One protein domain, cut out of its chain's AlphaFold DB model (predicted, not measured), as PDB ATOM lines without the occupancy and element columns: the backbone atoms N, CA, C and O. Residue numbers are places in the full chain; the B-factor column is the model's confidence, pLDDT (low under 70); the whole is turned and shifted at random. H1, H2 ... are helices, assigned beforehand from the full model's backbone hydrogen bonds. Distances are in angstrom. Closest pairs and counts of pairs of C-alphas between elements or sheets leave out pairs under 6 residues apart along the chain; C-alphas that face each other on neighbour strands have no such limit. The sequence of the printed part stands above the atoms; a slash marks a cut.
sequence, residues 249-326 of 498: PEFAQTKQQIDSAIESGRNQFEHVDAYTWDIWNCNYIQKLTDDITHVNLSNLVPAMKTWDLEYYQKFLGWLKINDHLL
ATOM      1  N   PRO A 249     169.088 208.881 200.514       95.50
ATOM      2  CA  PRO A 249     169.103 208.875 201.982       95.50
ATOM      3  C   PRO A 249     170.023 209.925 202.611       95.50
ATOM      4  O   PRO A 249     169.706 210.476 203.661       95.50
ATOM      5  N   GLU A 250     171.144 210.244 201.969       96.00
ATOM      6  CA  GLU A 250     172.131 211.204 202.461       96.00
ATOM      7  C   GLU A 250     171.551 212.623 202.583       96.00
ATOM      8  O   GLU A 250     171.870 213.334 203.534       96.00
ATOM      9  N   PHE A 251     170.624 213.023 201.702       95.81
ATOM     10  CA  PHE A 251     169.942 214.325 201.800       95.81
ATOM     11  C   PHE A 251     168.951 214.382 202.977       95.81
ATOM     12  O   PHE A 251     168.639 215.462 203.486       95.81
ATOM     13  N   ALA A 252     168.469 213.226 203.447       95.62
ATOM     14  CA  ALA A 252     167.596 213.116 204.615       95.62
ATOM     15  C   ALA A 252     168.353 213.206 205.957       95.62
ATOM     16  O   ALA A 252     167.729 213.254 207.015       95.62
ATOM     17  N   GLN A 253     169.687 213.272 205.940       95.25
ATOM     18  CA  GLN A 253     170.494 213.424 207.149       95.25
ATOM     19  C   GLN A 253     170.642 214.890 207.570       95.25
ATOM     20  O   GLN A 253     170.425 215.813 206.785       95.25
ATOM     21  N   THR A 254     171.040 215.111 208.822       95.56
ATOM     22  CA  THR A 254     171.485 216.426 209.311       95.56
ATOM     23  C   THR A 254     172.954 216.686 208.980       95.56
ATOM     24  O   THR A 254     173.737 215.755 208.782       95.56
ATOM     25  N   LYS A 255     173.373 217.956 209.032       95.31
ATOM     26  CA  LYS A 255     174.788 218.344 208.904       95.31
ATOM     27  C   LYS A 255     175.706 217.588 209.869       95.31
ATOM     28  O   LYS A 255     176.745 217.096 209.453       95.31
ATOM     29  N   GLN A 256     175.288 217.440 211.128       94.81
ATOM     30  CA  GLN A 256     176.064 216.728 212.145       94.81
ATOM     31  C   GLN A 256     176.284 215.255 211.773       94.81
ATOM     32  O   GLN A 256     177.368 214.726 211.973       94.81
ATOM     33  N   GLN A 257     175.276 214.593 211.202       95.25
ATOM     34  CA  GLN A 257     175.416 213.203 210.763       95.25
ATOM     35  C   GLN A 257     176.322 213.069 209.541       95.25
ATOM     36  O   GLN A 257     177.062 212.092 209.450       95.25
ATOM     37  N   ILE A 258     176.286 214.037 208.621       96.44
ATOM     38  CA  ILE A 258     177.232 214.087 207.500       96.44
ATOM     39  C   ILE A 258     178.659 214.289 208.018       96.44
ATOM     40  O   ILE A 258     179.560 213.582 207.577       96.44
ATOM     41  N   ASP A 259     178.861 215.178 208.992       95.75
ATOM     42  CA  ASP A 259     180.162 215.377 209.639       95.75
ATOM     43  C   ASP A 259     180.678 214.079 210.272       95.75
ATOM     44  O   ASP A 259     181.780 213.637 209.946       95.75
ATOM     45  N   SER A 260     179.856 213.404 211.081       94.69
ATOM     46  CA  SER A 260     180.227 212.120 211.687       94.69
ATOM     47  C   SER A 260     180.502 211.028 210.649       94.69
ATOM     48  O   SER A 260     181.420 210.235 210.828       94.69
ATOM     49  N   ALA A 261     179.752 210.992 209.543       94.25
ATOM     50  CA  ALA A 261     179.975 210.039 208.457       94.25
ATOM     51  C   ALA A 261     181.304 210.257 207.717       94.25
ATOM     52  O   ALA A 261     181.903 209.293 207.232       94.25
ATOM     53  N   ILE A 262     181.745 211.512 207.606       95.94
ATOM     54  CA  ILE A 262     183.053 211.856 207.040       95.94
ATOM     55  C   ILE A 262     184.159 211.446 208.013       95.94
ATOM     56  O   ILE A 262     185.115 210.781 207.621       95.94
ATOM     57  N   GLU A 263     184.013 211.798 209.292       95.12
ATOM     58  CA  GLU A 263     184.988 211.483 210.343       95.12
ATOM     59  C   GLU A 263     185.184 209.974 210.529       95.12
ATOM     60  O   GLU A 263     186.314 209.518 210.702       95.12
ATOM     61  N   SER A 264     184.107 209.191 210.434       92.19
ATOM     62  CA  SER A 264     184.158 207.732 210.548       92.19
ATOM     63  C   SER A 264     184.623 207.030 209.266       92.19
ATOM     64  O   SER A 264     184.733 205.805 209.253       92.19
ATOM     65  N   GLY A 265     184.833 207.760 208.163       92.56
ATOM     66  CA  GLY A 265     185.172 207.171 206.865       92.56
ATOM     67  C   GLY A 265     184.089 206.235 206.320       92.56
ATOM     68  O   GLY A 265     184.408 205.214 205.710       92.56
ATOM     69  N   ARG A 266     182.805 206.550 206.558       89.94
ATOM     70  CA  ARG A 266     181.666 205.704 206.162       89.94
ATOM     71  C   ARG A 266     181.693 205.412 204.654       89.94
ATOM     72  O   ARG A 266     181.800 206.332 203.843       89.94
ATOM     73  N   ASN A 267     181.545 204.140 204.284       88.88
ATOM     74  CA  ASN A 267     181.354 203.721 202.895       88.88
ATOM     75  C   ASN A 267     179.893 203.883 202.456       88.88
ATOM     76  O   ASN A 267     178.981 204.006 203.276       88.88
ATOM     77  N   GLN A 268     179.675 203.871 201.147       86.88
ATOM     78  CA  GLN A 268     178.340 203.749 200.580       86.88
ATOM     79  C   GLN A 268     177.815 202.311 200.776       86.88
ATOM     80  O   GLN A 268     178.606 201.368 200.830       86.88
ATOM     81  N   PHE A 269     176.493 202.160 200.915       87.75
ATOM     82  CA  PHE A 269     175.839 200.870 201.156       87.75
ATOM     83  C   PHE A 269     175.114 200.337 199.922       87.75
ATOM     84  O   PHE A 269     174.378 201.057 199.247       87.75
ATOM     85  N   GLU A 270     175.258 199.042 199.690       89.44
ATOM     86  CA  GLU A 270     174.539 198.315 198.650       89.44
ATOM     87  C   GLU A 270     173.080 198.081 199.023       89.44
ATOM     88  O   GLU A 270     172.740 197.906 200.194       89.44
ATOM     89  N   HIS A 271     172.211 198.041 198.013       93.62
ATOM     90  CA  HIS A 271     170.825 197.647 198.225       93.62
ATOM     91  C   HIS A 271     170.765 196.196 198.728       93.62
ATOM     92  O   HIS A 271     171.530 195.351 198.278       93.62
ATOM     93  N   VAL A 272     169.814 195.861 199.601       91.38
ATOM     94  CA  VAL A 272     169.717 194.505 200.185       91.38
ATOM     95  C   VAL A 272     169.477 193.387 199.163       91.38
ATOM     96  O   VAL A 272     169.887 192.252 199.381       91.38
ATOM     97  N   ASP A 273     168.842 193.721 198.039       88.69
ATOM     98  CA  ASP A 273     168.604 192.815 196.903       88.69
ATOM     99  C   ASP A 273     169.632 193.001 195.758       88.69
ATOM    100  O   ASP A 273     169.408 192.547 194.638       88.69
ATOM    101  N   ALA A 274     170.730 193.727 195.991       88.12
ATOM    102  CA  ALA A 274     171.783 193.923 194.997       88.12
ATOM    103  C   ALA A 274     172.498 192.609 194.641       88.12
ATOM    104  O   ALA A 274     172.795 191.797 195.514       88.12
ATOM    105  N   TYR A 275     172.873 192.431 193.369       84.81
ATOM    106  CA  TYR A 275     173.791 191.361 192.972       84.81
ATOM    107  C   TYR A 275     175.238 191.801 193.222       84.81
ATOM    108  O   TYR A 275     175.819 192.524 192.418       84.81
ATOM    109  N   THR A 276     175.790 191.422 194.373       85.62
ATOM    110  CA  THR A 276     177.103 191.885 194.851       85.62
ATOM    111  C   THR A 276     178.237 190.949 194.437       85.62
ATOM    112  O   THR A 276     178.012 189.807 194.019       85.62
ATOM    113  N   TRP A 277     179.482 191.417 194.581       85.06
ATOM    114  CA  TRP A 277     180.673 190.598 194.327       85.06
ATOM    115  C   TRP A 277     180.694 189.320 195.167       85.06
ATOM    116  O   TRP A 277     181.011 188.259 194.634       85.06
ATOM    117  N   ASP A 278     180.281 189.392 196.433       85.69
ATOM    118  CA  ASP A 278     180.221 188.225 197.316       85.69
ATOM    119  C   ASP A 278     179.215 187.186 196.815       85.69
ATOM    120  O   ASP A 278     179.546 186.003 196.711       85.69
ATOM    121  N   ILE A 279     178.012 187.623 196.417       84.88
ATOM    122  CA  ILE A 279     176.987 186.735 195.851       84.88
ATOM    123  C   ILE A 279     177.499 186.094 194.557       84.88
ATOM    124  O   ILE A 279     177.388 184.879 194.378       84.88
ATOM    125  N   TRP A 280     178.091 186.890 193.663       84.12
ATOM    126  CA  TRP A 280     178.675 186.383 192.422       84.12
ATOM    127  C   TRP A 280     179.793 185.369 192.690       84.12
ATOM    128  O   TRP A 280     179.805 184.302 192.075       84.12
ATOM    129  N   ASN A 281     180.700 185.655 193.625       84.81
ATOM    130  CA  ASN A 281     181.831 184.791 193.952       84.81
ATOM    131  C   ASN A 281     181.360 183.464 194.569       84.81
ATOM    132  O   ASN A 281     181.826 182.399 194.162       84.81
ATOM    133  N   CYS A 282     180.379 183.502 195.478       82.94
ATOM    134  CA  CYS A 282     179.728 182.304 196.015       82.94
ATOM    135  C   CYS A 282     179.103 181.450 194.902       82.94
ATOM    136  O   CYS A 282     179.380 180.252 194.817       82.94
ATOM    137  N   ASN A 283     178.322 182.068 194.010       80.00
ATOM    138  CA  ASN A 283     177.691 181.380 192.882       80.00
ATOM    139  C   ASN A 283     178.724 180.783 191.915       80.00
ATOM    140  O   ASN A 283     178.549 179.673 191.411       80.00
ATOM    141  N   TYR A 284     179.811 181.510 191.653       78.06
ATOM    142  CA  TYR A 284     180.890 181.069 190.777       78.06
ATOM    143  C   TYR A 284     181.627 179.851 191.351       78.06
ATOM    144  O   TYR A 284     181.811 178.857 190.647       78.06
ATOM    145  N   ILE A 285     181.988 179.882 192.640       81.25
ATOM    146  CA  ILE A 285     182.618 178.750 193.337       81.25
ATOM    147  C   ILE A 285     181.682 177.536 193.362       81.25
ATOM    148  O   ILE A 285     182.120 176.415 193.089       81.25
ATOM    149  N   GLN A 286     180.392 177.746 193.636       77.06
ATOM    150  CA  GLN A 286     179.403 176.671 193.611       77.06
ATOM    151  C   GLN A 286     179.304 176.035 192.216       77.06
ATOM    152  O   GLN A 286     179.359 174.815 192.090       77.06
ATOM    153  N   LYS A 287     179.268 176.846 191.151       73.81
ATOM    154  CA  LYS A 287     179.256 176.361 189.763       73.81
ATOM    155  C   LYS A 287     180.487 175.521 189.414       73.81
ATOM    156  O   LYS A 287     180.351 174.519 188.719       73.81
ATOM    157  N   LEU A 288     181.673 175.911 189.887       76.38
ATOM    158  CA  LEU A 288     182.896 175.117 189.711       76.38
ATOM    159  C   LEU A 288     182.838 173.774 190.454       76.38
ATOM    160  O   LEU A 288     183.496 172.825 190.038       76.38
ATOM    161  N   THR A 289     182.078 173.708 191.547       78.44
ATOM    162  CA  THR A 289     181.987 172.529 192.418       78.44
ATOM    163  C   THR A 289     180.927 171.535 191.937       78.44
ATOM    164  O   THR A 289     181.155 170.330 192.008       78.44
ATOM    165  N   ASP A 290     179.793 172.021 191.427       70.31
ATOM    166  CA  ASP A 290     178.617 171.181 191.171       70.31
ATOM    167  C   ASP A 290     178.615 170.496 189.785       70.31
ATOM    168  O   ASP A 290     177.765 169.645 189.542       70.31
ATOM    169  N   ASP A 291     179.529 170.826 188.860       59.38
ATOM    170  CA  ASP A 291     179.550 170.323 187.459       59.38
ATOM    171  C   ASP A 291     178.199 170.527 186.711       59.38
ATOM    172  O   ASP A 291     177.923 169.948 185.655       59.38
ATOM    173  N   ILE A 292     177.323 171.382 187.258       54.78
ATOM    174  CA  ILE A 292     176.010 171.723 186.708       54.78
ATOM    175  C   ILE A 292     176.201 172.845 185.687       54.78
ATOM    176  O   ILE A 292     176.436 174.009 186.009       54.78
ATOM    177  N   THR A 293     176.034 172.497 184.413       50.72
ATOM    178  CA  THR A 293     176.077 173.410 183.259       50.72
ATOM    179  C   THR A 293     174.855 174.329 183.135       50.72
ATOM    180  O   THR A 293     174.777 175.126 182.199       50.72
ATOM    181  N   HIS A 294     173.908 174.279 184.076       45.47
ATOM    182  CA  HIS A 294     172.636 174.987 183.976       45.47
ATOM    183  C   HIS A 294     172.225 175.689 185.270       45.47
ATOM    184  O   HIS A 294     171.521 175.120 186.096       45.47
ATOM    185  N   VAL A 295     172.555 176.978 185.365       42.44
ATOM    186  CA  VAL A 295     171.693 177.966 186.024       42.44
ATOM    187  C   VAL A 295     171.760 179.245 185.184       42.44
ATOM    188  O   VAL A 295     172.852 179.664 184.800       42.44
ATOM    189  N   ASN A 296     170.604 179.837 184.868       45.69
ATOM    190  CA  ASN A 296     170.443 181.168 184.261       45.69
ATOM    191  C   ASN A 296     170.978 182.265 185.209       45.69
ATOM    192  O   ASN A 296     170.222 183.094 185.705       45.69
ATOM    193  N   LEU A 297     172.269 182.241 185.522       51.06
ATOM    194  CA  LEU A 297     172.946 183.260 186.313       51.06
ATOM    195  C   LEU A 297     173.741 184.125 185.346       51.06
ATOM    196  O   LEU A 297     174.470 183.598 184.503       51.06
ATOM    197  N   SER A 298     173.558 185.442 185.437       55.25
ATOM    198  CA  SER A 298     174.294 186.390 184.605       55.25
ATOM    199  C   SER A 298     175.792 186.106 184.740       55.25
ATOM    200  O   SER A 298     176.329 186.083 185.846       55.25
ATOM    201  N   ASN A 299     176.479 185.867 183.617       58.38
ATOM    202  CA  ASN A 299     177.940 185.742 183.599       58.38
ATOM    203  C   ASN A 299     178.626 187.079 183.932       58.38
ATOM    204  O   ASN A 299     179.854 187.129 183.953       58.38
ATOM    205  N   LEU A 300     177.861 188.153 184.165       70.12
ATOM    206  CA  LEU A 300     178.406 189.437 184.557       70.12
ATOM    207  C   LEU A 300     178.893 189.408 186.011       70.12
ATOM    208  O   LEU A 300     178.164 189.084 186.945       70.12
ATOM    209  N   VAL A 301     180.151 189.780 186.162       78.56
ATOM    210  CA  VAL A 301     180.868 190.073 187.390       78.56
ATOM    211  C   VAL A 301     180.443 191.469 187.860       78.56
ATOM    212  O   VAL A 301     180.682 192.451 187.152       78.56
ATOM    213  N   PRO A 302     179.798 191.609 189.023       82.12
ATOM    214  CA  PRO A 302     179.516 192.920 189.587       82.12
ATOM    215  C   PRO A 302     180.809 193.626 190.016       82.12
ATOM    216  O   PRO A 302     181.863 193.003 190.187       82.12
ATOM    217  N   ALA A 303     180.737 194.945 190.180       80.00
ATOM    218  CA  ALA A 303     181.862 195.705 190.704       80.00
ATOM    219  C   ALA A 303     182.195 195.251 192.137       80.00
ATOM    220  O   ALA A 303     181.306 194.911 192.913       80.00
ATOM    221  N   MET A 304     183.481 195.278 192.512       80.31
ATOM    222  CA  MET A 304     183.901 194.965 193.891       80.31
ATOM    223  C   MET A 304     183.352 195.953 194.920       80.31
ATOM    224  O   MET A 304     183.297 195.644 196.106       80.31
ATOM    225  N   LYS A 305     183.044 197.173 194.478       82.88
ATOM    226  CA  LYS A 305     182.488 198.241 195.298       82.88
ATOM    227  C   LYS A 305     181.478 199.005 194.466       82.88
ATOM    228  O   LYS A 305     181.714 199.272 193.288       82.88
ATOM    229  N   THR A 306     180.409 199.419 195.119       83.25
ATOM    230  CA  THR A 306     179.338 200.215 194.518       83.25
ATOM    231  C   THR A 306     179.731 201.661 194.246       83.25
ATOM    232  O   THR A 306     179.339 202.254 193.241       83.25
ATOM    233  N   TRP A 307     180.527 202.237 195.142       90.00
ATOM    234  CA  TRP A 307     181.079 203.575 195.010       90.00
ATOM    235  C   TRP A 307     182.469 203.567 195.634       90.00
ATOM    236  O   TRP A 307     182.663 203.089 196.752       90.00
ATOM    237  N   ASP A 308     183.454 204.079 194.908       90.19
ATOM    238  CA  ASP A 308     184.774 204.305 195.477       90.19
ATOM    239  C   ASP A 308     184.714 205.282 196.668       90.19
ATOM    240  O   ASP A 308     184.062 206.331 196.613       90.19
ATOM    241  N   LEU A 309     185.411 204.915 197.748       91.62
ATOM    242  CA  LEU A 309     185.377 205.628 199.022       91.62
ATOM    243  C   LEU A 309     185.843 207.081 198.875       91.62
ATOM    244  O   LEU A 309     185.245 207.965 199.478       91.62
ATOM    245  N   GLU A 310     186.871 207.356 198.066       93.44
ATOM    246  CA  GLU A 310     187.392 208.715 197.906       93.44
ATOM    247  C   GLU A 310     186.339 209.630 197.268       93.44
ATOM    248  O   GLU A 310     186.086 210.735 197.754       93.44
ATOM    249  N   TYR A 311     185.679 209.163 196.202       92.81
ATOM    250  CA  TYR A 311     184.634 209.943 195.536       92.81
ATOM    251  C   TYR A 311     183.359 210.056 196.377       92.81
ATOM    252  O   TYR A 311     182.711 211.102 196.350       92.81
ATOM    253  N   TYR A 312     183.010 209.030 197.154       94.75
ATOM    254  CA  TYR A 312     181.881 209.113 198.079       94.75
ATOM    255  C   TYR A 312     182.147 210.131 199.199       94.75
ATOM    256  O   TYR A 312     181.305 210.977 199.486       94.75
ATOM    257  N   GLN A 313     183.355 210.145 199.764       95.81
ATOM    258  CA  GLN A 313     183.757 211.133 200.769       95.81
ATOM    259  C   GLN A 313     183.792 212.560 200.201       95.81
ATOM    260  O   GLN A 313     183.356 213.503 200.864       95.81
ATOM    261  N   LYS A 314     184.216 212.736 198.941       95.00
ATOM    262  CA  LYS A 314     184.098 214.022 198.227       95.00
ATOM    263  C   LYS A 314     182.644 214.473 198.092       95.00
ATOM    264  O   LYS A 314     182.359 215.648 198.311       95.00
ATOM    265  N   PHE A 315     181.727 213.558 197.783       95.00
ATOM    266  CA  PHE A 315     180.295 213.854 197.746       95.00
ATOM    267  C   PHE A 315     179.751 214.281 199.119       95.00
ATOM    268  O   PHE A 315     179.077 215.305 199.208       95.00
ATOM    269  N   LEU A 316     180.089 213.566 200.196       96.31
ATOM    270  CA  LEU A 316     179.698 213.972 201.551       96.31
ATOM    271  C   LEU A 316     180.264 215.359 201.909       96.31
ATOM    272  O   LEU A 316     179.562 216.192 202.481       96.31
ATOM    273  N   GLY A 317     181.504 215.650 201.505       96.06
ATOM    274  CA  GLY A 317     182.105 216.980 201.632       96.06
ATOM    275  C   GLY A 317     181.344 218.061 200.854       96.06
ATOM    276  O   GLY A 317     181.124 219.154 201.374       96.06
ATOM    277  N   TRP A 318     180.877 217.750 199.641       95.31
ATOM    278  CA  TRP A 318     180.024 218.644 198.855       95.31
ATOM    279  C   TRP A 318     178.665 218.888 199.534       95.31
ATOM    280  O   TRP A 318     178.220 220.034 199.595       95.31
ATOM    281  N   LEU A 319     178.039 217.863 200.129       95.50
ATOM    282  CA  LEU A 319     176.808 218.022 200.921       95.50
ATOM    283  C   LEU A 319     177.012 218.895 202.160       95.50
ATOM    284  O   LEU A 319     176.139 219.683 202.510       95.50
ATOM    285  N   LYS A 320     178.168 218.781 202.820       94.81
ATOM    286  CA  LYS A 320     178.517 219.620 203.972       94.81
ATOM    287  C   LYS A 320     178.617 221.103 203.601       94.81
ATOM    288  O   LYS A 320     178.244 221.953 204.408       94.81
ATOM    289  N   ILE A 321     179.135 221.410 202.409       94.69
ATOM    290  CA  ILE A 321     179.178 222.778 201.865       94.69
ATOM    291  C   ILE A 321     177.760 223.245 201.504       94.69
ATOM    292  O   ILE A 321     177.394 224.380 201.797       94.69
ATOM    293  N   ASN A 322     176.944 222.351 200.944       94.25
ATOM    294  CA  ASN A 322     175.564 222.607 200.533       94.25
ATOM    295  C   ASN A 322     174.541 222.167 201.597       94.25
ATOM    296  O   ASN A 322     173.535 221.526 201.292       94.25
ATOM    297  N   ASP A 323     174.784 222.537 202.859       93.38
ATOM    298  CA  ASP A 323     174.000 222.063 204.011       93.38
ATOM    299  C   ASP A 323     172.528 222.497 204.002       93.38
ATOM    300  O   ASP A 323     171.692 221.879 204.660       93.38
ATOM    301  N   HIS A 324     172.180 223.511 203.210       91.94
ATOM    302  CA  HIS A 324     170.800 223.908 202.971       91.94
ATOM    303  C   HIS A 324     169.958 222.768 202.371       91.94
ATOM    304  O   HIS A 324     168.756 222.739 202.616       91.94
ATOM    305  N   LEU A 325     170.558 221.811 201.648       93.44
ATOM    306  CA  LEU A 325     169.861 220.636 201.108       93.44
ATOM    307  C   LEU A 325     169.536 219.574 202.168       93.44
ATOM    308  O   LEU A 325     168.675 218.721 201.947       93.44
ATOM    309  N   LEU A 326     170.223 219.621 203.308       94.19
ATOM    310  CA  LEU A 326     170.109 218.635 204.372       94.19
ATOM    311  C   LEU A 326     168.847 218.848 205.210       94.19
ATOM    312  O   LEU A 326     168.147 219.865 205.137       94.19
TER     313      LEU A 326
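What this domain is: This is residues 249 to 326 of the 498 residues of an uncharacterized protein of Candidatus Poseidoniales archaeon (UniProt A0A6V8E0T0). This is a long, thin rod with a small cluster of helices at one end and a single helix, H3, making the other end. In the cluster, H2 and H4 lie side by side and run opposite ways, with the short H1 near them; the unnamed stretch of residues 264 to 276 leads out to H3, and residues 291 to 308 fold back from it to H4. Residues 288 to 294 stick out at the far end of the rod. The printed part has 78 residues with four named helices, in the order H1, H2, H3, H4, and no named strand; its class is all helix. The whole is extended, with a radius of gyration of the C-alphas of 18.0 A and spans of 55 by 18 by 15 A.

How they stand to each other: H1, residues 249 to 252, is close to but not clearly touching H2, residues 255 to 263; their closest C-alphas, those of Glu 250 and Ile 258, are 7.7 A apart. H1 is also close to but not clearly touching H4, residues 309 to 321, where the closest C-alphas, those of Phe 251 and Leu 319, are 7.8 A apart. H2 and H4 touch, with 9 pairs of C-alphas within 8 A, and the closest C-alphas, those of Lys 255 and Lys 320, are 6.3 A apart. H2 and H4 run opposite ways at a shallow tilt of 28 degrees, with their centres 10.3 A apart. H3, residues 277 to 290, is apart from H1, H2 and H4. In H2, H3 and H4 every pair of O of residue i and N of residue i+4 is within hydrogen-bond range; H1 is too short for such a pair, and its 1 pair of O i and N i+3 is within range.

Where its parts are: H1 begins at C-alpha 249, at (169.103, 208.875, 201.982), and has 4 residues. H2 follows with 9 residues and measures 12.4 A from first to last C-alpha. H3, the longest helix by residues with 14, measures 19.8 A, from C-alpha 277 at (180.673, 190.598, 194.327) to C-alpha 290 at (178.617, 171.181, 191.171). H4 has 13 residues, measures 18.5 A and ends at C-alpha 321, at (179.178, 222.778, 201.865).

The domain as a whole: The two C-alphas farthest apart, those of Asp 291 and His 324, are 56.5 A apart, while the first and last printed C-alphas, those of Pro 249 and Leu 326, are 10.1 A apart. The printed part has no cut. The link from H1 to H2 is tight, and those from H2 to H3, with 13 residues, and from H3 to H4, with 18 residues, are long. The mean pLDDT of the printed part is 84.8, and residues 291 to 299 are under 70.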